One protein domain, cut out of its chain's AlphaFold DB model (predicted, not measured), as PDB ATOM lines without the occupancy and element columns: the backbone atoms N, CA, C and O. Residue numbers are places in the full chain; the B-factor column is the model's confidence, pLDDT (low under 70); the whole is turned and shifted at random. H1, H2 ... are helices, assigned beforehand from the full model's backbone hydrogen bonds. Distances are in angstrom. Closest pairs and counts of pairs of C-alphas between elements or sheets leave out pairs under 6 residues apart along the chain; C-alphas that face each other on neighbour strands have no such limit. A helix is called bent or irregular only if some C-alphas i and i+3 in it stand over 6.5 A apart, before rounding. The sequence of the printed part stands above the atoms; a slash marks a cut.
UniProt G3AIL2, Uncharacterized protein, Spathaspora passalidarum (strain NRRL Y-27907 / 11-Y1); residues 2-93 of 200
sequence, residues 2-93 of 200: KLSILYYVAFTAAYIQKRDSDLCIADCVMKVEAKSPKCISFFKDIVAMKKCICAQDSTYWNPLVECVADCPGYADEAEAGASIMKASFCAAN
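What this domain is: This is residues 2 to 93 of the 200 residues of an uncharacterized protein of Spathaspora passalidarum (strain NRRL Y-27907 / 11-Y1) (UniProt G3AIL2). One long helix, H1, makes the length of the domain: residues 2 to 16 stick out as a bare arm, while its later residues 24 to 32 pack on H3 in a compact head of short helices. In that head H3 and H5 cross nearly at a right angle, with H2 against H5 and the small H4 against H3. The printed part has 92 residues with five named helices, H1 to H5 in order along the chain, and no named strand; the class is all helix. The whole is loose, with a radius of gyration of the C-alphas of 15.7 A, and elongated, spanning 53 by 30 by 24 A.

Where its parts are: H1 is residues 2 to 35, from C-alpha 2 at (186.977, 150.592, 224.755) to C-alpha 35 at (174.255, 170.976, 270.823), 52.0 A. It is neither bent nor irregular, but only just: C-alphas 2 and 5 are 6.0 A apart. H2, residues 46 to 55, measures 14.0 A. H3, residues 58 to 69, measures 15.6 A and is also neither bent nor irregular, but only just, with C-alphas 60 and 63 6.2 A apart. H4 is residues 75 to 79, 6.3 A. H5, residues 82 to 91, measures 13.8 A and ends at C-alpha 91, (183.465, 147.769, 267.191).

How they stand to each other: H3 and H5 are the hubs, each touching three helices. They touch each other about perpendicular, at 88 degrees, the closest C-alphas being those of Trp 61 and Ala 82, 5.5 A apart. H1 touches H3 with residues 24 to 32 alone, closest at the C-alphas of Cys 28 and Cys 67, 5.6 A; they run opposite ways at a shallow tilt of 33 degrees, only just short of steep. H3 touches H4 with residues 65 to 69 alone, closest at the C-alphas of Ala 69 and Ala 75, 4.3 A. H4 and H5 only just touch, and only at the corner by their link, with 3 pairs of C-alphas within 8 A, the closest those of Glu 77 and Met 85, 6.4 A. H2 touches H5, closest at the C-alphas of Cys 54 and Cys 90, 5.8 A; they run opposite ways at 36 degrees, only just a steep tilt. H1 is apart from H2, H4 and H5. Every O i to N i+4 pair is within hydrogen-bond range in H2, H4 and H5; in H1 29 of 30 are, and in H3 7 of 8.

The domain as a whole: The C-alphas farthest apart, of Lys 2 and Thr 59, are 53.1 A apart. Without residues 2 to 16, which stand free, the body spans 29 by 25 by 23 A. The printed part has no cut. The link from H1 to H2 is short and the others are tight. The mean pLDDT of the printed part is 78.1, and residues 2 to 21 and 92 to 93 are under 70.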
ATOM      1  N   LYS A   2     188.262 150.005 224.299       52.00
ATOM      2  CA  LYS A   2     186.977 150.592 224.755       52.00
ATOM      3  C   LYS A   2     186.477 150.120 226.139       52.00
ATOM      4  O   LYS A   2     185.697 150.834 226.753       52.00
ATOM      5  N   LEU A   3     186.951 148.980 226.660       54.53
ATOM      6  CA  LEU A   3     186.564 148.495 227.998       54.53
ATOM      7  C   LEU A   3     187.209 149.281 229.159       54.53
ATOM      8  O   LEU A   3     186.598 149.400 230.215       54.53
ATOM      9  N   SER A   4     188.402 149.857 228.979       57.66
ATOM     10  CA  SER A   4     189.128 150.531 230.072       57.66
ATOM     11  C   SER A   4     188.539 151.893 230.455       57.66
ATOM     12  O   SER A   4     188.653 152.302 231.604       57.66
ATOM     13  N   ILE A   5     187.881 152.584 229.518       59.06
ATOM     14  CA  ILE A   5     187.284 153.909 229.762       59.06
ATOM     15  C   ILE A   5     185.991 153.774 230.579       59.06
ATOM     16  O   ILE A   5     185.765 154.550 231.502       59.06
ATOM     17  N   LEU A   6     185.175 152.751 230.301       55.66
ATOM     18  CA  LEU A   6     183.934 152.503 231.047       55.66
ATOM     19  C   LEU A   6     184.203 152.099 232.505       55.66
ATOM     20  O   LEU A   6     183.464 152.510 233.397       55.66
ATOM     21  N   TYR A   7     185.286 151.358 232.758       58.34
ATOM     22  CA  TYR A   7     185.671 150.959 234.115       58.34
ATOM     23  C   TYR A   7     186.114 152.158 234.965       58.34
ATOM     24  O   TYR A   7     185.724 152.275 236.123       58.34
ATOM     25  N   TYR A   8     186.868 153.089 234.372       57.94
ATOM     26  CA  TYR A   8     187.333 154.294 235.062       57.94
ATOM     27  C   TYR A   8     186.175 155.206 235.487       57.94
ATOM     28  O   TYR A   8     186.167 155.692 236.614       57.94
ATOM     29  N   VAL A   9     185.172 155.388 234.618       60.00
ATOM     30  CA  VAL A   9     184.006 156.243 234.903       60.00
ATOM     31  C   VAL A   9     183.133 155.652 236.019       60.00
ATOM     32  O   VAL A   9     182.710 156.381 236.918       60.00
ATOM     33  N   ALA A  10     182.914 154.333 236.018       59.75
ATOM     34  CA  ALA A  10     182.164 153.653 237.077       59.75
ATOM     35  C   ALA A  10     182.881 153.729 238.437       59.75
ATOM     36  O   ALA A  10     182.246 153.970 239.464       59.75
ATOM     37  N   PHE A  11     184.210 153.594 238.439       56.84
ATOM     38  CA  PHE A  11     185.012 153.680 239.657       56.84
ATOM     39  C   PHE A  11     185.008 155.096 240.247       56.84
ATOM     40  O   PHE A  11     184.866 155.259 241.457       56.84
ATOM     41  N   THR A  12     185.080 156.135 239.403       61.00
ATOM     42  CA  THR A  12     184.958 157.525 239.868       61.00
ATOM     43  C   THR A  12     183.574 157.838 240.428       61.00
ATOM     44  O   THR A  12     183.489 158.504 241.451       61.00
ATOM     45  N   ALA A  13     182.494 157.329 239.826       58.81
ATOM     46  CA  ALA A  13     181.136 157.586 240.312       58.81
ATOM     47  C   ALA A  13     180.879 156.952 241.692       58.81
ATOM     48  O   ALA A  13     180.349 157.617 242.579       58.81
ATOM     49  N   ALA A  14     181.317 155.705 241.900       59.06
ATOM     50  CA  ALA A  14     181.209 155.032 243.197       59.06
ATOM     51  C   ALA A  14     182.084 155.695 244.278       59.06
ATOM     52  O   ALA A  14     181.685 155.799 245.436       59.06
ATOM     53  N   TYR A  15     183.267 156.188 243.897       58.47
ATOM     54  CA  TYR A  15     184.161 156.901 244.811       58.47
ATOM     55  C   TYR A  15     183.609 158.270 245.237       58.47
ATOM     56  O   TYR A  15     183.769 158.662 246.391       58.47
ATOM     57  N   ILE A  16     182.943 158.985 244.322       59.91
ATOM     58  CA  ILE A  16     182.292 160.269 244.617       59.91
ATOM     59  C   ILE A  16     181.117 160.050 245.575       59.91
ATOM     60  O   ILE A  16     181.074 160.695 246.617       59.91
ATOM     61  N   GLN A  17     180.254 159.063 245.301       58.34
ATOM     62  CA  GLN A  17     179.123 158.747 246.183       58.34
ATOM     63  C   GLN A  17     179.563 158.411 247.610       58.34
ATOM     64  O   GLN A  17     178.962 158.909 248.553       58.34
ATOM     65  N   LYS A  18     180.643 157.636 247.783       58.28
ATOM     66  CA  LYS A  18     181.144 157.294 249.121       58.28
ATOM     67  C   LYS A  18     181.599 158.531 249.908       58.28
ATOM     68  O   LYS A  18     181.261 158.672 251.078       58.28
ATOM     69  N   ARG A  19     182.302 159.463 249.255       60.09
ATOM     70  CA  ARG A  19     182.773 160.694 249.910       60.09
ATOM     71  C   ARG A  19     181.646 161.636 250.315       60.09
ATOM     72  O   ARG A  19     181.763 162.283 251.351       60.09
ATOM     73  N   ASP A  20     180.590 161.731 249.512       66.44
ATOM     74  CA  ASP A  20     179.428 162.561 249.841       66.44
ATOM     75  C   ASP A  20     178.684 162.015 251.071       66.44
ATOM     76  O   ASP A  20     178.276 162.779 251.949       66.44
ATOM     77  N   SER A  21     178.583 160.689 251.185       68.25
ATOM     78  CA  SER A  21     178.007 160.017 252.352       68.25
ATOM     79  C   SER A  21     178.852 160.214 253.619       68.25
ATOM     80  O   SER A  21     178.312 160.553 254.674       68.25
ATOM     81  N   ASP A  22     180.179 160.097 253.509       70.94
ATOM     82  CA  ASP A  22     181.113 160.326 254.622       70.94
ATOM     83  C   ASP A  22     181.086 161.789 255.112       70.94
ATOM     84  O   ASP A  22     181.109 162.064 256.316       70.94
ATOM     85  N   LEU A  23     180.987 162.748 254.181       79.38
ATOM     86  CA  LEU A  23     180.820 164.172 254.492       79.38
ATOM     87  C   LEU A  23     179.510 164.446 255.238       79.38
ATOM     88  O   LEU A  23     179.491 165.266 256.159       79.38
ATOM     89  N   CYS A  24     178.433 163.754 254.867       85.12
ATOM     90  CA  CYS A  24     177.143 163.887 255.533       85.12
ATOM     91  C   CYS A  24     177.203 163.420 256.995       85.12
ATOM     92  O   CYS A  24     176.765 164.143 257.891       85.12
ATOM     93  N   ILE A  25     177.827 162.268 257.269       83.62
ATOM     94  CA  ILE A  25     178.009 161.786 258.649       83.62
ATOM     95  C   ILE A  25     178.842 162.774 259.465       83.62
ATOM     96  O   ILE A  25     178.503 163.071 260.613       83.62
ATOM     97  N   ALA A  26     179.925 163.301 258.887       81.50
ATOM     98  CA  ALA A  26     180.761 164.284 259.565       81.50
ATOM     99  C   ALA A  26     179.962 165.543 259.952       81.50
ATOM    100  O   ALA A  26     180.080 166.018 261.084       81.50
ATOM    101  N   ASP A  27     179.101 166.046 259.060       87.12
ATOM    102  CA  ASP A  27     178.193 167.162 259.356       87.12
ATOM    103  C   ASP A  27     177.203 166.816 260.483       87.12
ATOM    104  O   ASP A  27     176.977 167.620 261.391       87.12
ATOM    105  N   CYS A  28     176.678 165.589 260.496       89.19
ATOM    106  CA  CYS A  28     175.809 165.106 261.566       89.19
ATOM    107  C   CYS A  28     176.508 165.052 262.929       89.19
ATOM    108  O   CYS A  28     175.957 165.535 263.921       89.19
ATOM    109  N   VAL A  29     177.742 164.549 262.989       86.50
ATOM    110  CA  VAL A  29     178.555 164.562 264.216       86.50
ATOM    111  C   VAL A  29     178.775 165.998 264.696       86.50
ATOM    112  O   VAL A  29     178.571 166.292 265.875       86.50
ATOM    113  N   MET A  30     179.105 166.918 263.786       84.12
ATOM    114  CA  MET A  30     179.293 168.334 264.118       84.12
ATOM    115  C   MET A  30     178.008 168.989 264.642       84.12
ATOM    116  O   MET A  30     178.059 169.747 265.611       84.12
ATOM    117  N   LYS A  31     176.841 168.676 264.063       87.06
ATOM    118  CA  LYS A  31     175.532 169.165 264.539       87.06
ATOM    119  C   LYS A  31     175.197 168.676 265.948       87.06
ATOM    120  O   LYS A  31     174.635 169.440 266.736       87.06
ATOM    121  N   VAL A  32     175.518 167.423 266.269       89.19
ATOM    122  CA  VAL A  32     175.279 166.860 267.608       89.19
ATOM    123  C   VAL A  32     176.247 167.465 268.627       89.19
ATOM    124  O   VAL A  32     175.807 167.933 269.679       89.19
ATOM    125  N   GLU A  33     177.535 167.563 268.296       86.38
ATOM    126  CA  GLU A  33     178.547 168.195 269.158       86.38
ATOM    127  C   GLU A  33     178.292 169.698 269.364       86.38
ATOM    128  O   GLU A  33     178.558 170.224 270.441       86.38
ATOM    129  N   ALA A  34     177.696 170.398 268.393       85.44
ATOM    130  CA  ALA A  34     177.292 171.795 268.568       85.44
ATOM    131  C   ALA A  34     176.199 171.968 269.639       85.44
ATOM    132  O   ALA A  34     176.168 172.980 270.339       85.44
ATOM    133  N   LYS A  35     175.304 170.981 269.788       83.88
ATOM    134  CA  LYS A  35     174.255 170.976 270.823       83.88
ATOM    135  C   LYS A  35     174.761 170.446 272.163       83.88
ATOM    136  O   LYS A  35     174.195 170.765 273.206       83.88
ATOM    137  N   SER A  36     175.781 169.596 272.152       80.81
ATOM    138  CA  SER A  36     176.343 168.962 273.343       80.81
ATOM    139  C   SER A  36     177.845 168.744 273.160       80.81
ATOM    140  O   SER A  36     178.248 167.639 272.798       80.81
ATOM    141  N   PRO A  37     178.674 169.774 273.418       80.88
ATOM    142  CA  PRO A  37     180.115 169.707 273.200       80.88
ATOM    143  C   PRO A  37     180.754 168.860 274.297       80.88
ATOM    144  O   PRO A  37     181.206 169.369 275.326       80.88
ATOM    145  N   LYS A  38     180.739 167.545 274.103       84.56
ATOM    146  CA  LYS A  38     181.287 166.580 275.059       84.56
ATOM    147  C   LYS A  38     182.594 165.987 274.558       84.56
ATOM    148  O   LYS A  38     183.492 165.770 275.369       84.56
ATOM    149  N   CYS A  39     182.716 165.756 273.252       86.19
ATOM    150  CA  CYS A  39     183.880 165.097 272.665       86.19
ATOM    151  C   CYS A  39     184.706 166.013 271.760       86.19
ATOM    152  O   CYS A  39     185.831 165.657 271.407       86.19
ATOM    153  N   ILE A  40     184.212 167.217 271.454       82.25
ATOM    154  CA  ILE A  40     184.918 168.195 270.619       82.25
ATOM    155  C   ILE A  40     186.288 168.617 271.171       82.25
ATOM    156  O   ILE A  40     187.170 168.974 270.401       82.25
ATOM    157  N   SER A  41     186.522 168.536 272.483       83.00
ATOM    158  CA  SER A  41     187.836 168.819 273.086       83.00
ATOM    159  C   SER A  41     188.928 167.850 272.614       83.00
ATOM    160  O   SER A  41     190.105 168.215 272.591       83.00
ATOM    161  N   PHE A  42     188.540 166.649 272.181       82.00
ATOM    162  CA  PHE A  42     189.430 165.611 271.671       82.00
ATOM    163  C   PHE A  42     189.612 165.664 270.152       82.00
ATOM    164  O   PHE A  42     190.206 164.752 269.599       82.00
ATOM    165  N   PHE A  43     189.178 166.721 269.456       77.81
ATOM    166  CA  PHE A  43     189.269 166.788 267.986       77.81
ATOM    167  C   PHE A  43     190.687 166.575 267.415       77.81
ATOM    168  O   PHE A  43     190.839 166.224 266.249       77.81
ATOM    169  N   LYS A  44     191.732 166.802 268.225       77.81
ATOM    170  CA  LYS A  44     193.139 166.572 267.856       77.81
ATOM    171  C   LYS A  44     193.596 165.122 268.036       77.81
ATOM    172  O   LYS A  44     194.598 164.738 267.447       77.81
ATOM    173  N   ASP A  45     192.899 164.350 268.864       81.88
ATOM    174  CA  ASP A  45     193.174 162.944 269.145       81.88
ATOM    175  C   ASP A  45     191.946 162.123 268.756       81.88
ATOM    176  O   ASP A  45     190.974 161.983 269.497       81.88
ATOM    177  N   ILE A  46     192.015 161.568 267.556       73.69
ATOM    178  CA  ILE A  46     190.894 160.886 266.924       73.69
ATOM    179  C   ILE A  46     190.518 159.612 267.692       73.69
ATOM    180  O   ILE A  46     189.338 159.268 267.793       73.69
ATOM    181  N   VAL A  47     191.496 158.948 268.313       82.38
ATOM    182  CA  VAL A  47     191.256 157.771 269.155       82.38
ATOM    183  C   VAL A  47     190.516 158.185 270.425       82.38
ATOM    184  O   VAL A  47     189.544 157.530 270.813       82.38
ATOM    185  N   ALA A  48     190.929 159.284 271.060       84.38
ATOM    186  CA  ALA A  48     190.244 159.824 272.230       84.38
ATOM    187  C   ALA A  48     188.836 160.341 271.891       84.38
ATOM    188  O   ALA A  48     187.893 160.062 272.634       84.38
ATOM    189  N   MET A  49     188.661 161.008 270.745       82.19
ATOM    190  CA  MET A  49     187.361 161.478 270.264       82.19
ATOM    191  C   MET A  49     186.410 160.308 270.018       82.19
ATOM    192  O   MET A  49     185.298 160.299 270.545       82.19
ATOM    193  N   LYS A  50     186.863 159.267 269.310       82.31
ATOM    194  CA  LYS A  50     186.070 158.058 269.059       82.31
ATOM    195  C   LYS A  50     185.699 157.344 270.358       82.31
ATOM    196  O   LYS A  50     184.541 156.980 270.545       82.31
ATOM    197  N   LYS A  51     186.644 157.189 271.296       86.75
ATOM    198  CA  LYS A  51     186.363 156.638 272.636       86.75
ATOM    199  C   LYS A  51     185.326 157.469 273.391       86.75
ATOM    200  O   LYS A  51     184.427 156.893 273.998       86.75
ATOM    201  N   CYS A  52     185.423 158.796 273.324       89.12
ATOM    202  CA  CYS A  52     184.459 159.693 273.948       89.12
ATOM    203  C   CYS A  52     183.059 159.529 273.341       89.12
ATOM    204  O   CYS A  52     182.100 159.357 274.089       89.12
ATOM    205  N   ILE A  53     182.944 159.501 272.010       88.06
ATOM    206  CA  ILE A  53     181.678 159.291 271.287       88.06
ATOM    207  C   ILE A  53     181.060 157.932 271.659       88.06
ATOM    208  O   ILE A  53     179.872 157.830 271.969       88.06
ATOM    209  N   CYS A  54     181.885 156.888 271.738       89.56
ATOM    210  CA  CYS A  54     181.466 155.556 272.173       89.56
ATOM    211  C   CYS A  54     181.017 155.492 273.639       89.56
ATOM    212  O   CYS A  54     180.160 154.677 273.989       89.56
ATOM    213  N   ALA A  55     181.555 156.353 274.501       90.56
ATOM    214  CA  ALA A  55     181.122 156.466 275.889       90.56
ATOM    215  C   ALA A  55     179.786 157.215 276.039       90.56
ATOM    216  O   ALA A  55     179.160 157.113 277.092       90.56
ATOM    217  N   GLN A  56     179.322 157.929 275.005       91.50
ATOM    218  CA  GLN A  56     178.058 158.657 275.074       91.50
ATOM    219  C   GLN A  56     176.843 157.729 275.098       91.50
ATOM    220  O   GLN A  56     176.832 156.637 274.524       91.50
ATOM    221  N   ASP A  57     175.796 158.187 275.766       91.31
ATOM    222  CA  ASP A  57     174.509 157.515 275.899       91.31
ATOM    223  C   ASP A  57     173.552 157.831 274.730       91.31
ATOM    224  O   ASP A  57     173.904 158.504 273.757       91.31
ATOM    225  N   SER A  58     172.321 157.323 274.814       89.19
ATOM    226  CA  SER A  58     171.281 157.519 273.799       89.19
ATOM    227  C   SER A  58     170.966 158.991 273.527       89.19
ATOM    228  O   SER A  58     170.553 159.313 272.419       89.19
ATOM    229  N   THR A  59     171.216 159.902 274.471       89.69
ATOM    230  CA  THR A  59     171.005 161.346 274.269       89.69
ATOM    231  C   THR A  59     171.908 161.919 273.176       89.69
ATOM    232  O   THR A  59     171.534 162.877 272.508       89.69
ATOM    233  N   TYR A  60     173.088 161.331 272.973       89.56
ATOM    234  CA  TYR A  60     173.997 161.688 271.883       89.56
ATOM    235  C   TYR A  60     173.695 160.884 270.616       89.56
ATOM    236  O   TYR A  60     173.646 161.430 269.517       89.56
ATOM    237  N   TRP A  61     173.476 159.577 270.771       90.50
ATOM    238  CA  TRP A  61     173.347 158.671 269.633       90.50
ATOM    239  C   TRP A  61     172.006 158.784 268.906       90.50
ATOM    240  O   TRP A  61     171.994 158.684 267.688       90.50
ATOM    241  N   ASN A  62     170.897 159.051 269.598       91.50
ATOM    242  CA  ASN A  62     169.590 159.228 268.954       91.50
ATOM    243  C   ASN A  62     169.580 160.385 267.939       91.50
ATOM    244  O   ASN A  62     169.266 160.123 266.780       91.50
ATOM    245  N   PRO A  63     169.970 161.629 268.294       91.19
ATOM    246  CA  PRO A  63     169.990 162.717 267.318       91.19
ATOM    247  C   PRO A  63     171.059 162.524 266.235       91.19
ATOM    248  O   PRO A  63     170.912 163.052 265.135       91.19
ATOM    249  N   LEU A  64     172.132 161.777 266.524       89.19
ATOM    250  CA  LEU A  64     173.118 161.408 265.512       89.19
ATOM    251  C   LEU A  64     172.504 160.471 264.470       89.19
ATOM    252  O   LEU A  64     172.630 160.729 263.282       89.19
ATOM    253  N   VAL A  65     171.802 159.428 264.910       90.81
ATOM    254  CA  VAL A  65     171.154 158.443 264.033       90.81
ATOM    255  C   VAL A  65     170.032 159.069 263.220       90.81
ATOM    256  O   VAL A  65     169.953 158.811 262.026       90.81
ATOM    257  N   GLU A  66     169.217 159.935 263.829       91.25
ATOM    258  CA  GLU A  66     168.200 160.702 263.099       91.25
ATOM    259  C   GLU A  66     168.822 161.530 261.971       91.25
ATOM    260  O   GLU A  66     168.293 161.551 260.870       91.25
ATOM    261  N   CYS A  67     169.971 162.165 262.216       90.38
ATOM    262  CA  CYS A  67     170.669 162.918 261.178       90.38
ATOM    263  C   CYS A  67     171.290 162.003 260.110       90.38
ATOM    264  O   CYS A  67     171.229 162.306 258.922       90.38
ATOM    265  N   VAL A  68     171.873 160.869 260.514       87.81
ATOM    266  CA  VAL A  68     172.496 159.907 259.590       87.81
ATOM    267  C   VAL A  68     171.457 159.193 258.718       87.81
ATOM    268  O   VAL A  68     171.784 158.798 257.602       87.81
ATOM    269  N   ALA A  69     170.201 159.092 259.158       89.12
ATOM    270  CA  ALA A  69     169.105 158.570 258.338       89.12
ATOM    271  C   ALA A  69     168.882 159.384 257.051       89.12
ATOM    272  O   ALA A  69     168.478 158.820 256.035       89.12
ATOM    273  N   ASP A  70     169.192 160.685 257.076       87.62
ATOM    274  CA  ASP A  70     169.125 161.565 255.906       87.62
ATOM    275  C   ASP A  70     170.375 161.461 255.007       87.62
ATOM    276  O   ASP A  70     170.405 162.022 253.906       87.62
ATOM    277  N   CYS A  71     171.420 160.749 255.447       85.06
ATOM    278  CA  CYS A  71     172.642 160.584 254.676       85.06
ATOM    279  C   CYS A  71     172.493 159.475 253.622       85.06
ATOM    280  O   CYS A  71     172.153 158.331 253.951       85.06
ATOM    281  N   PRO A  72     172.801 159.762 252.341       80.31
ATOM    282  CA  PRO A  72     172.715 158.757 251.290       80.31
ATOM    283  C   PRO A  72     173.672 157.603 251.601       80.31
ATOM    284  O   PRO A  72     174.839 157.836 251.895       80.31
ATOM    285  N   GLY A  73     173.195 156.361 251.536       78.44
ATOM    286  CA  GLY A  73     174.014 155.168 251.788       78.44
ATOM    287  C   GLY A  73     174.109 154.710 253.248       78.44
ATOM    288  O   GLY A  73     174.690 153.656 253.467       78.44
ATOM    289  N   TYR A  74     173.514 155.441 254.199       75.00
ATOM    290  CA  TYR A  74     173.496 155.081 255.629       75.00
ATOM    291  C   TYR A  74     172.080 154.980 256.228       75.00
ATOM    292  O   TYR A  74     171.917 154.736 257.424       75.00
ATOM    293  N   ALA A  75     171.045 155.144 255.399       79.38
ATOM    294  CA  ALA A  75     169.647 155.087 255.822       79.38
ATOM    295  C   ALA A  75     169.276 153.728 256.446       79.38
ATOM    296  O   ALA A  75     168.685 153.695 257.523       79.38
ATOM    297  N   ASP A  76     169.700 152.617 255.834       77.00
ATOM    298  CA  ASP A  76     169.415 151.263 256.332       77.00
ATOM    299  C   ASP A  76     170.054 151.009 257.715       77.00
ATOM    300  O   ASP A  76     169.480 150.358 258.592       77.00
ATOM    301  N   GLU A  77     171.249 151.558 257.947       75.06
ATOM    302  CA  GLU A  77     171.964 151.452 259.225       75.06
ATOM    303  C   GLU A  77     171.366 152.373 260.293       75.06
ATOM    304  O   GLU A  77     171.418 152.063 261.486       75.06
ATOM    305  N   ALA A  78     170.769 153.491 259.877       77.81
ATOM    306  CA  ALA A  78     170.036 154.375 260.764       77.81
ATOM    307  C   ALA A  78     168.683 153.783 261.191       77.81
ATOM    308  O   ALA A  78     168.321 153.893 262.365       77.81
ATOM    309  N   GLU A  79     167.978 153.078 260.299       80.19
ATOM    310  CA  GLU A  79     166.752 152.334 260.638       80.19
ATOM    311  C   GLU A  79     167.010 151.212 261.654       80.19
ATOM    312  O   GLU A  79     166.168 150.934 262.511       80.19
ATOM    313  N   ALA A  80     168.204 150.612 261.625       82.06
ATOM    314  CA  ALA A  80     168.644 149.642 262.629       82.06
ATOM    315  C   ALA A  80     168.773 150.263 264.044       82.06
ATOM    316  O   ALA A  80     168.768 149.557 265.059       82.06
ATOM    317  N   GLY A  81     168.839 151.593 264.124       84.00
ATOM    318  CA  GLY A  81     168.742 152.360 265.354       84.00
ATOM    319  C   GLY A  81     170.073 152.596 266.069       84.00
ATOM    320  O   GLY A  81     171.113 151.989 265.796       84.00
ATOM    321  N   ALA A  82     170.017 153.488 267.059       84.31
ATOM    322  CA  ALA A  82     171.180 154.011 267.773       84.31
ATOM    323  C   ALA A  82     172.089 152.953 268.397       84.31
ATOM    324  O   ALA A  82     173.309 153.097 268.374       84.31
ATOM    325  N   SER A  83     171.522 151.872 268.928       83.81
ATOM    326  CA  SER A  83     172.309 150.795 269.534       83.81
ATOM    327  C   SER A  83     173.159 150.043 268.510       83.81
ATOM    328  O   SER A  83     174.302 149.702 268.811       83.81
ATOM    329  N   ILE A  84     172.622 149.796 267.310       82.94
ATOM    330  CA  ILE A  84     173.323 149.057 266.253       82.94
ATOM    331  C   ILE A  84     174.388 149.947 265.617       82.94
ATOM    332  O   ILE A  84     175.538 149.524 265.519       82.94
ATOM    333  N   MET A  85     174.049 151.199 265.298       82.50
ATOM    334  CA  MET A  85     175.012 152.166 264.760       82.50
ATOM    335  C   MET A  85     176.152 152.455 265.748       82.50
ATOM    336  O   MET A  85     177.320 152.522 265.373       82.50
ATOM    337  N   LYS A  86     175.840 152.556 267.046       85.56
ATOM    338  CA  LYS A  86     176.863 152.661 268.088       85.56
ATOM    339  C   LYS A  86     177.751 151.421 268.118       85.56
ATOM    340  O   LYS A  86     178.972 151.546 268.205       85.56
ATOM    341  N   ALA A  87     177.162 150.228 268.068       83.31
ATOM    342  CA  ALA A  87     177.922 148.985 268.085       83.31
ATOM    343  C   ALA A  87     178.855 148.874 266.871       83.31
ATOM    344  O   ALA A  87     180.025 148.553 267.062       83.31
ATOM    345  N   SER A  88     178.394 149.201 265.658       81.88
ATOM    346  CA  SER A  88     179.222 149.161 264.446       81.88
ATOM    347  C   SER A  88     180.348 150.199 264.486       81.88
ATOM    348  O   SER A  88     181.514 149.849 264.292       81.88
ATOM    349  N   PHE A  89     180.039 151.445 264.853       80.62
ATOM    350  CA  PHE A  89     181.025 152.523 264.962       80.62
ATOM    351  C   PHE A  89     182.103 152.235 266.022       80.62
ATOM    352  O   PHE A  89     183.292 152.506 265.825       80.62
ATOM    353  N   CYS A  90     181.702 151.650 267.153       84.56
ATOM    354  CA  CYS A  90     182.593 151.376 268.278       84.56
ATOM    355  C   CYS A  90     183.311 150.023 268.190       84.56
ATOM    356  O   CYS A  90     184.372 149.875 268.797       84.56
ATOM    357  N   ALA A  91     182.801 149.055 267.420       75.31
ATOM    358  CA  ALA A  91     183.465 147.769 267.191       75.31
ATOM    359  C   ALA A  91     184.801 147.927 266.448       75.31
ATOM    360  O   ALA A  91     185.752 147.193 266.717       75.31
ATOM    361  N   ALA A  92     184.926 148.953 265.603       61.00
ATOM    362  CA  ALA A  92     186.165 149.290 264.904       61.00
ATOM    363  C   ALA A  92     187.317 149.755 265.834       61.00
ATOM    364  O   ALA A  92     188.409 150.038 265.355       61.00
ATOM    365  N   ASN A  93     187.120 149.841 267.159       51.91
ATOM    366  CA  ASN A  93     188.204 150.071 268.129       51.91
ATOM    367  C   ASN A  93     188.920 148.790 268.589       51.91
ATOM    368  O   ASN A  93     189.926 148.893 269.289       51.91
TER     369      ASN A  93